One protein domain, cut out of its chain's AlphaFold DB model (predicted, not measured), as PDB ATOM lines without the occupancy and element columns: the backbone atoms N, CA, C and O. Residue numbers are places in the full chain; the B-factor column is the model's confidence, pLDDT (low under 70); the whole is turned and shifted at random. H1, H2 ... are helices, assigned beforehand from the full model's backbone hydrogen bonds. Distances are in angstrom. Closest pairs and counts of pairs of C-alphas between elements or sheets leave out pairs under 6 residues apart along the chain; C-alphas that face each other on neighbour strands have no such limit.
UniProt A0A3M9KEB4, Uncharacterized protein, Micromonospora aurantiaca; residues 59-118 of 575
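This is residues 59 to 118 of the 575 residues of an uncharacterized protein of Micromonospora aurantiaca (UniProt A0A3M9KEB4). Two helices lie side by side and run the same way, the short H1 beside the first half of the long H2, with two long loops, residues 59 to 71 and 80 to 92, swinging out to opposite sides of the pair. Past the end of H2 the backbone sticks out at residues 108 to 114 and then folds back, bringing the last printed residue near the first. The printed part has 60 residues with two named helices, H1 then H2, and no named strand; the class is all helix, though the helices hold 24 of the 60 residues. The whole is compact, with a radius of gyration of the C-alphas of 11.6 A and spans of 35 by 24 by 17 A.

H2, residues 93 to 108, is the longest helix. H1, residues 72 to 79, touches it with 9 pairs of C-alphas within 8 A. The closest C-alphas of the two are those of Lys 72 and Lys 93, 5.6 A apart. H2 touches H1 with residues 93 to 100 alone. The helices run the same way at a shallow tilt of 22 degrees, with their centres 11.6 A apart. In H1 every O i to N i+4 pair is within hydrogen-bond range; in H2 11 of 12 are.

H2 measures 22.6 A from C-alpha 93 at (216.758, 207.156, 251.675) to C-alpha 108 at (219.473, 208.464, 274.037). H1 measures 10.7 A and begins with C-alpha 72 at (212.507, 210.778, 251.425).

The two C-alphas farthest apart are those of Tyr 90 and Trp 113, 35.5 A, while those of Val 59 and Asp 118 are 5.3 A apart. The printed part has no cut. The link from H1 to H2, 13 residues, is long. Mean pLDDT of the printed part is 77.9; it is under 70 at residues 84 to 86, 89 and 109 to 115.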
ATOM      1  N   VAL A  59     220.754 219.811 268.975       80.12
ATOM      2  CA  VAL A  59     219.417 219.874 268.397       80.12
ATOM      3  C   VAL A  59     218.719 218.533 268.619       80.12
ATOM      4  O   VAL A  59     219.061 217.519 268.002       80.12
ATOM      5  N   PHE A  60     217.736 218.530 269.513       81.75
ATOM      6  CA  PHE A  60     216.822 217.409 269.689       81.75
ATOM      7  C   PHE A  60     215.696 217.500 268.656       81.75
ATOM      8  O   PHE A  60     215.181 218.577 268.351       81.75
ATOM      9  N   ILE A  61     215.345 216.346 268.094       81.00
ATOM     10  CA  ILE A  61     214.267 216.180 267.119       81.00
ATOM     11  C   ILE A  61     213.470 214.937 267.491       81.00
ATOM     12  O   ILE A  61     214.060 213.900 267.790       81.00
ATOM     13  N   ASP A  62     212.145 215.027 267.439       79.25
ATOM     14  CA  ASP A  62     211.284 213.880 267.712       79.25
ATOM     15  C   ASP A  62     211.373 212.888 266.547       79.25
ATOM     16  O   ASP A  62     210.907 213.139 265.432       79.25
ATOM     17  N   LEU A  63     212.031 211.757 266.795       81.25
ATOM     18  CA  LEU A  63     212.192 210.695 265.811       81.25
ATOM     19  C   LEU A  63     210.996 209.739 265.896       81.25
ATOM     20  O   LEU A  63     210.883 209.037 266.902       81.25
ATOM     21  N   PRO A  64     210.141 209.641 264.859       78.50
ATOM     22  CA  PRO A  64     208.998 208.736 264.891       78.50
ATOM     23  C   PRO A  64     209.458 207.283 265.033       78.50
ATOM     24  O   PRO A  64     210.570 206.928 264.634       78.50
ATOM     25  N   GLU A  65     208.585 206.432 265.568       75.12
ATOM     26  CA  GLU A  65     208.869 205.011 265.803       75.12
ATOM     27  C   GLU A  65     209.274 204.288 264.508       75.12
ATOM     28  O   GLU A  65     210.263 203.554 264.505       75.12
ATOM     29  N   HIS A  66     208.587 204.615 263.403       81.38
ATOM     30  CA  HIS A  66     208.736 204.028 262.065       81.38
ATOM     31  C   HIS A  66     209.267 205.027 261.009       81.38
ATOM     32  O   HIS A  66     208.532 205.439 260.099       81.38
ATOM     33  N   PRO A  67     210.541 205.466 261.085       80.94
ATOM     34  CA  PRO A  67     211.115 206.439 260.147       80.94
ATOM     35  C   PRO A  67     211.185 205.916 258.700       80.94
ATOM     36  O   PRO A  67     211.179 206.699 257.748       80.94
ATOM     37  N   GLU A  68     211.209 204.598 258.500       82.12
ATOM     38  CA  GLU A  68     211.187 203.932 257.198       82.12
ATOM     39  C   GLU A  68     209.889 204.157 256.412       82.12
ATOM     40  O   GLU A  68     209.910 204.072 255.181       82.12
ATOM     41  N   LEU A  69     208.785 204.511 257.076       85.12
ATOM     42  CA  LEU A  69     207.506 204.810 256.423       85.12
ATOM     43  C   LEU A  69     207.441 206.241 255.861       85.12
ATOM     44  O   LEU A  69     206.649 206.509 254.954       85.12
ATOM     45  N   LEU A  70     208.307 207.152 256.321       85.38
ATOM     46  CA  LEU A  70     208.354 208.534 255.834       85.38
ATOM     47  C   LEU A  70     208.786 208.624 254.363       85.38
ATOM     48  O   LEU A  70     209.568 207.810 253.847       85.38
ATOM     49  N   ARG A  71     208.329 209.666 253.658       87.88
ATOM     50  CA  ARG A  71     208.868 209.987 252.328       87.88
ATOM     51  C   ARG A  71     210.293 210.507 252.480       87.88
ATOM     52  O   ARG A  71     210.645 211.107 253.490       87.88
ATOM     53  N   LYS A  72     211.109 210.322 251.439       86.81
ATOM     54  CA  LYS A  72     212.507 210.778 251.425       86.81
ATOM     55  C   LYS A  72     212.635 212.274 251.764       86.81
ATOM     56  O   LYS A  72     213.503 212.632 252.546       86.81
ATOM     57  N   SER A  73     211.767 213.115 251.197       83.75
ATOM     58  CA  SER A  73     211.708 214.562 251.457       83.75
ATOM     59  C   SER A  73     211.507 214.891 252.933       83.75
ATOM     60  O   SER A  73     212.162 215.778 253.468       83.75
ATOM     61  N   ASP A  74     210.607 214.156 253.574       85.44
ATOM     62  CA  ASP A  74     210.111 214.447 254.915       85.44
ATOM     63  C   ASP A  74     211.144 213.962 255.942       85.44
ATOM     64  O   ASP A  74     211.464 214.662 256.897       85.44
ATOM     65  N   LEU A  75     211.761 212.810 255.661       84.81
ATOM     66  CA  LEU A  75     212.907 212.274 256.390       84.81
ATOM     67  C   LEU A  75     214.147 213.185 256.275       84.81
ATOM     68  O   LEU A  75     214.837 213.406 257.264       84.81
ATOM     69  N   GLU A  76     214.422 213.745 255.090       85.75
ATOM     70  CA  GLU A  76     215.525 214.697 254.873       85.75
ATOM     71  C   GLU A  76     215.295 216.015 255.626       85.75
ATOM     72  O   GLU A  76     216.218 216.530 256.257       85.75
ATOM     73  N   ALA A  77     214.062 216.534 255.607       83.69
ATOM     74  CA  ALA A  77     213.670 217.724 256.359       83.69
ATOM     75  C   ALA A  77     213.738 217.510 257.881       83.69
ATOM     76  O   ALA A  77     214.173 218.412 258.592       83.69
ATOM     77  N   LEU A  78     213.358 216.320 258.365       83.50
ATOM     78  CA  LEU A  78     213.420 215.953 259.779       83.50
ATOM     79  C   LEU A  78     214.862 215.894 260.298       83.50
ATOM     80  O   LEU A  78     215.147 216.463 261.346       83.50
ATOM     81  N   ILE A  79     215.779 215.227 259.582       84.25
ATOM     82  CA  ILE A  79     217.137 215.017 260.109       84.25
ATOM     83  C   ILE A  79     218.082 216.199 259.898       84.25
ATOM     84  O   ILE A  79     218.993 216.380 260.700       84.25
ATOM     85  N   ARG A  80     217.921 216.986 258.821       82.12
ATOM     86  CA  ARG A  80     218.914 218.003 258.422       82.12
ATOM     87  C   ARG A  80     219.275 219.015 259.531       82.12
ATOM     88  O   ARG A  80     220.448 219.375 259.566       82.12
ATOM     89  N   PRO A  81     218.370 219.437 260.440       76.75
ATOM     90  CA  PRO A  81     218.723 220.288 261.583       76.75
ATOM     91  C   PRO A  81     219.635 219.631 262.636       76.75
ATOM     92  O   PRO A  81     220.318 220.346 263.359       76.75
ATOM     93  N   ALA A  82     219.652 218.296 262.736       74.62
ATOM     94  CA  ALA A  82     220.342 217.547 263.795       74.62
ATOM     95  C   ALA A  82     221.495 216.649 263.299       74.62
ATOM     96  O   ALA A  82     222.141 215.967 264.100       74.62
ATOM     97  N   VAL A  83     221.780 216.606 261.992       78.88
ATOM     98  CA  VAL A  83     222.958 215.885 261.479       78.88
ATOM     99  C   VAL A  83     224.232 216.627 261.874       78.88
ATOM    100  O   VAL A  83     224.350 217.831 261.674       78.88
ATOM    101  N   ASP A  84     225.202 215.872 262.385       62.81
ATOM    102  CA  ASP A  84     226.563 216.360 262.598       62.81
ATOM    103  C   ASP A  84     227.428 215.940 261.398       62.81
ATOM    104  O   ASP A  84     227.424 214.770 260.997       62.81
ATOM    105  N   GLY A  85     228.121 216.901 260.785       64.38
ATOM    106  CA  GLY A  85     228.886 216.719 259.548       64.38
ATOM    107  C   GLY A  85     228.085 216.843 258.238       64.38
ATOM    108  O   GLY A  85     226.984 217.388 258.180       64.38
ATOM    109  N   PHE A  86     228.680 216.373 257.137       61.38
ATOM    110  CA  PHE A  86     228.143 216.539 255.780       61.38
ATOM    111  C   PHE A  86     227.229 215.380 255.347       61.38
ATOM    112  O   PHE A  86     227.671 214.237 255.236       61.38
ATOM    113  N   LEU A  87     225.983 215.704 254.982       70.31
ATOM    114  CA  LEU A  87     225.174 214.881 254.074       70.31
ATOM    115  C   LEU A  87     225.653 215.060 252.627       70.31
ATOM    116  O   LEU A  87     226.133 216.134 252.254       70.31
ATOM    117  N   HIS A  88     225.454 214.045 251.782       72.00
ATOM    118  CA  HIS A  88     225.636 214.214 250.338       72.00
ATOM    119  C   HIS A  88     224.619 215.225 249.778       72.00
ATOM    120  O   HIS A  88     223.524 215.383 250.312       72.00
ATOM    121  N   SER A  89     224.945 215.899 248.667       69.81
ATOM    122  CA  SER A  89     224.064 216.917 248.053       69.81
ATOM    123  C   SER A  89     222.702 216.368 247.600       69.81
ATOM    124  O   SER A  89     221.749 217.126 247.459       69.81
ATOM    125  N   TYR A  90     222.623 215.053 247.381       76.19
ATOM    126  CA  TYR A  90     221.400 214.299 247.119       76.19
ATOM    127  C   TYR A  90     221.473 212.972 247.893       76.19
ATOM    128  O   TYR A  90     221.835 211.954 247.300       76.19
ATOM    129  N   PRO A  91     221.168 212.957 249.204       80.38
ATOM    130  CA  PRO A  91     221.393 211.779 250.039       80.38
ATOM    131  C   PRO A  91     220.449 210.636 249.641       80.38
ATOM    132  O   PRO A  91     219.377 210.891 249.088       80.38
ATOM    133  N   SER A  92     220.794 209.371 249.884       83.94
ATOM    134  CA  SER A  92     219.866 208.247 249.624       83.94
ATOM    135  C   SER A  92     218.842 208.084 250.765       83.94
ATOM    136  O   SER A  92     219.074 208.555 251.873       83.94
ATOM    137  N   LYS A  93     217.695 207.411 250.552       84.12
ATOM    138  CA  LYS A  93     216.758 207.156 251.675       84.12
ATOM    139  C   LYS A  93     217.403 206.269 252.756       84.12
ATOM    140  O   LYS A  93     217.155 206.482 253.934       84.12
ATOM    141  N   GLU A  94     218.268 205.337 252.365       82.31
ATOM    142  CA  GLU A  94     219.037 204.489 253.288       82.31
ATOM    143  C   GLU A  94     220.095 205.290 254.066       82.31
ATOM    144  O   GLU A  94     220.282 205.060 255.258       82.31
ATOM    145  N   GLU A  95     220.739 206.277 253.433       80.94
ATOM    146  CA  GLU A  95     221.661 207.218 254.089       80.94
ATOM    147  C   GLU A  95     220.924 208.041 255.155       80.94
ATOM    148  O   GLU A  95     221.378 208.124 256.294       80.94
ATOM    149  N   LEU A  96     219.739 208.570 254.823       85.19
ATOM    150  CA  LEU A  96     218.894 209.302 255.769       85.19
ATOM    151  C   LEU A  96     218.450 208.419 256.954       85.19
ATOM    152  O   LEU A  96     218.550 208.847 258.102       85.19
ATOM    153  N   LEU A  97     218.021 207.173 256.708       84.81
ATOM    154  CA  LEU A  97     217.658 206.219 257.771       84.81
ATOM    155  C   LEU A  97     218.861 205.827 258.643       84.81
ATOM    156  O   LEU A  97     218.740 205.723 259.864       84.81
ATOM    157  N   THR A  98     220.044 205.682 258.043       83.81
ATOM    158  CA  THR A  98     221.297 205.453 258.779       83.81
ATOM    159  C   THR A  98     221.603 206.622 259.717       83.81
ATOM    160  O   THR A  98     222.039 206.403 260.846       83.81
ATOM    161  N   GLN A  99     221.341 207.859 259.285       83.31
ATOM    162  CA  GLN A  99     221.512 209.046 260.122       83.31
ATOM    163  C   GLN A  99     220.449 209.148 261.225       83.31
ATOM    164  O   GLN A  99     220.816 209.459 262.353       83.31
ATOM    165  N   VAL A 100     219.181 208.781 260.979       85.38
ATOM    166  CA  VAL A 100     218.174 208.630 262.057       85.38
ATOM    167  C   VAL A 100     218.680 207.680 263.144       85.38
ATOM    168  O   VAL A 100     218.686 208.033 264.321       85.38
ATOM    169  N   GLY A 101     219.192 206.507 262.755       79.56
ATOM    170  CA  GLY A 101     219.751 205.525 263.690       79.56
ATOM    171  C   GLY A 101     221.041 205.963 264.402       79.56
ATOM    172  O   GLY A 101     221.464 205.290 265.345       79.56
ATOM    173  N   ARG A 102     221.682 207.058 263.969       79.81
ATOM    174  CA  ARG A 102     222.798 207.716 264.674       79.81
ATOM    175  C   ARG A 102     222.289 208.802 265.616       79.81
ATOM    176  O   ARG A 102     222.672 208.791 266.779       79.81
ATOM    177  N   ILE A 103     221.405 209.680 265.139       81.25
ATOM    178  CA  ILE A 103     220.805 210.766 265.928       81.25
ATOM    179  C   ILE A 103     220.069 210.191 267.145       81.25
ATOM    180  O   ILE A 103     220.337 210.638 268.257       81.25
ATOM    181  N   ARG A 104     219.256 209.137 266.959       81.12
ATOM    182  CA  ARG A 104     218.567 208.426 268.053       81.12
ATOM    183  C   ARG A 104     219.555 207.996 269.145       81.12
ATOM    184  O   ARG A 104     219.435 208.426 270.284       81.12
ATOM    185  N   ARG A 105     220.611 207.268 268.763       75.50
ATOM    186  CA  ARG A 105     221.654 206.796 269.691       75.50
ATOM    187  C   ARG A 105     222.434 207.915 270.381       75.50
ATOM    188  O   ARG A 105     222.878 207.709 271.506       75.50
ATOM    189  N   ARG A 106     222.634 209.077 269.742       77.69
ATOM    190  CA  ARG A 106     223.258 210.235 270.410       77.69
ATOM    191  C   ARG A 106     222.317 210.849 271.440       77.69
ATOM    192  O   ARG A 106     222.738 211.049 272.570       77.69
ATOM    193  N   GLN A 107     221.059 211.093 271.070       80.44
ATOM    194  CA  GLN A 107     220.046 211.684 271.949       80.44
ATOM    195  C   GLN A 107     219.737 210.788 273.161       80.44
ATOM    196  O   GLN A 107     219.662 211.299 274.276       80.44
ATOM    197  N   GLU A 108     219.645 209.467 272.968       73.38
ATOM    198  CA  GLU A 108     219.473 208.464 274.037       73.38
ATOM    199  C   GLU A 108     220.657 208.431 275.015       73.38
ATOM    200  O   GLU A 108     220.466 208.349 276.224       73.38
ATOM    201  N   ARG A 109     221.895 208.510 274.508       66.88
ATOM    202  CA  ARG A 109     223.121 208.440 275.325       66.88
ATOM    203  C   ARG A 109     223.527 209.778 275.949       66.88
ATOM    204  O   ARG A 109     224.571 209.849 276.596       66.88
ATOM    205  N   ARG A 110     222.767 210.854 275.729       66.62
ATOM    206  CA  ARG A 110     223.164 212.208 276.129       66.62
ATOM    207  C   ARG A 110     222.759 212.520 277.574       66.62
ATOM    208  O   ARG A 110     221.560 212.539 277.862       66.62
ATOM    209  N   PRO A 111     223.716 212.852 278.465       62.00
ATOM    210  CA  PRO A 111     223.408 213.233 279.838       62.00
ATOM    211  C   PRO A 111     222.386 214.372 279.926       62.00
ATOM    212  O   PRO A 111     222.465 215.362 279.196       62.00
ATOM    213  N   THR A 112     221.432 214.233 280.846       63.00
ATOM    214  CA  THR A 112     220.274 215.129 281.019       63.00
ATOM    215  C   THR A 112     220.642 216.562 281.398       63.00
ATOM    216  O   THR A 112     219.891 217.479 281.082       63.00
ATOM    217  N   TRP A 113     221.803 216.771 282.025       58.69
ATOM    218  CA  TRP A 113     222.308 218.088 282.425       58.69
ATOM    219  C   TRP A 113     222.876 218.923 281.266       58.69
ATOM    220  O   TRP A 113     223.127 220.116 281.442       58.69
ATOM    221  N   ILE A 114     223.105 218.333 280.087       66.19
ATOM    222  CA  ILE A 114     223.637 219.069 278.937       66.19
ATOM    223  C   ILE A 114     222.489 219.805 278.225       66.19
ATOM    224  O   ILE A 114     221.506 219.151 277.863       66.19
ATOM    225  N   PRO A 115     222.608 221.119 277.939       64.94
ATOM    226  CA  PRO A 115     221.559 221.882 277.271       64.94
ATOM    227  C   PRO A 115     221.067 221.236 275.970       64.94
ATOM    228  O   PRO A 115     221.855 220.841 275.102       64.94
ATOM    229  N   ARG A 116     219.740 221.161 275.845       78.69
ATOM    230  CA  ARG A 116     219.011 220.675 274.670       78.69
ATOM    231  C   ARG A 116     218.383 221.871 273.967       78.69
ATOM    232  O   ARG A 116     217.821 222.736 274.637       78.69
ATOM    233  N   VAL A 117     218.459 221.921 272.643       79.00
ATOM    234  CA  VAL A 117     217.777 222.940 271.833       79.00
ATOM    235  C   VAL A 117     216.859 222.284 270.808       79.00
ATOM    236  O   VAL A 117     217.076 221.137 270.425       79.00
ATOM    237  N   ASP A 118     215.814 222.991 270.392       79.50
ATOM    238  CA  ASP A 118     214.931 222.567 269.314       79.50
ATOM    239  C   ASP A 118     215.583 222.800 267.944       79.50
ATOM    240  O   ASP A 118     216.678 223.358 267.817       79.50
TER     241      ASP A 118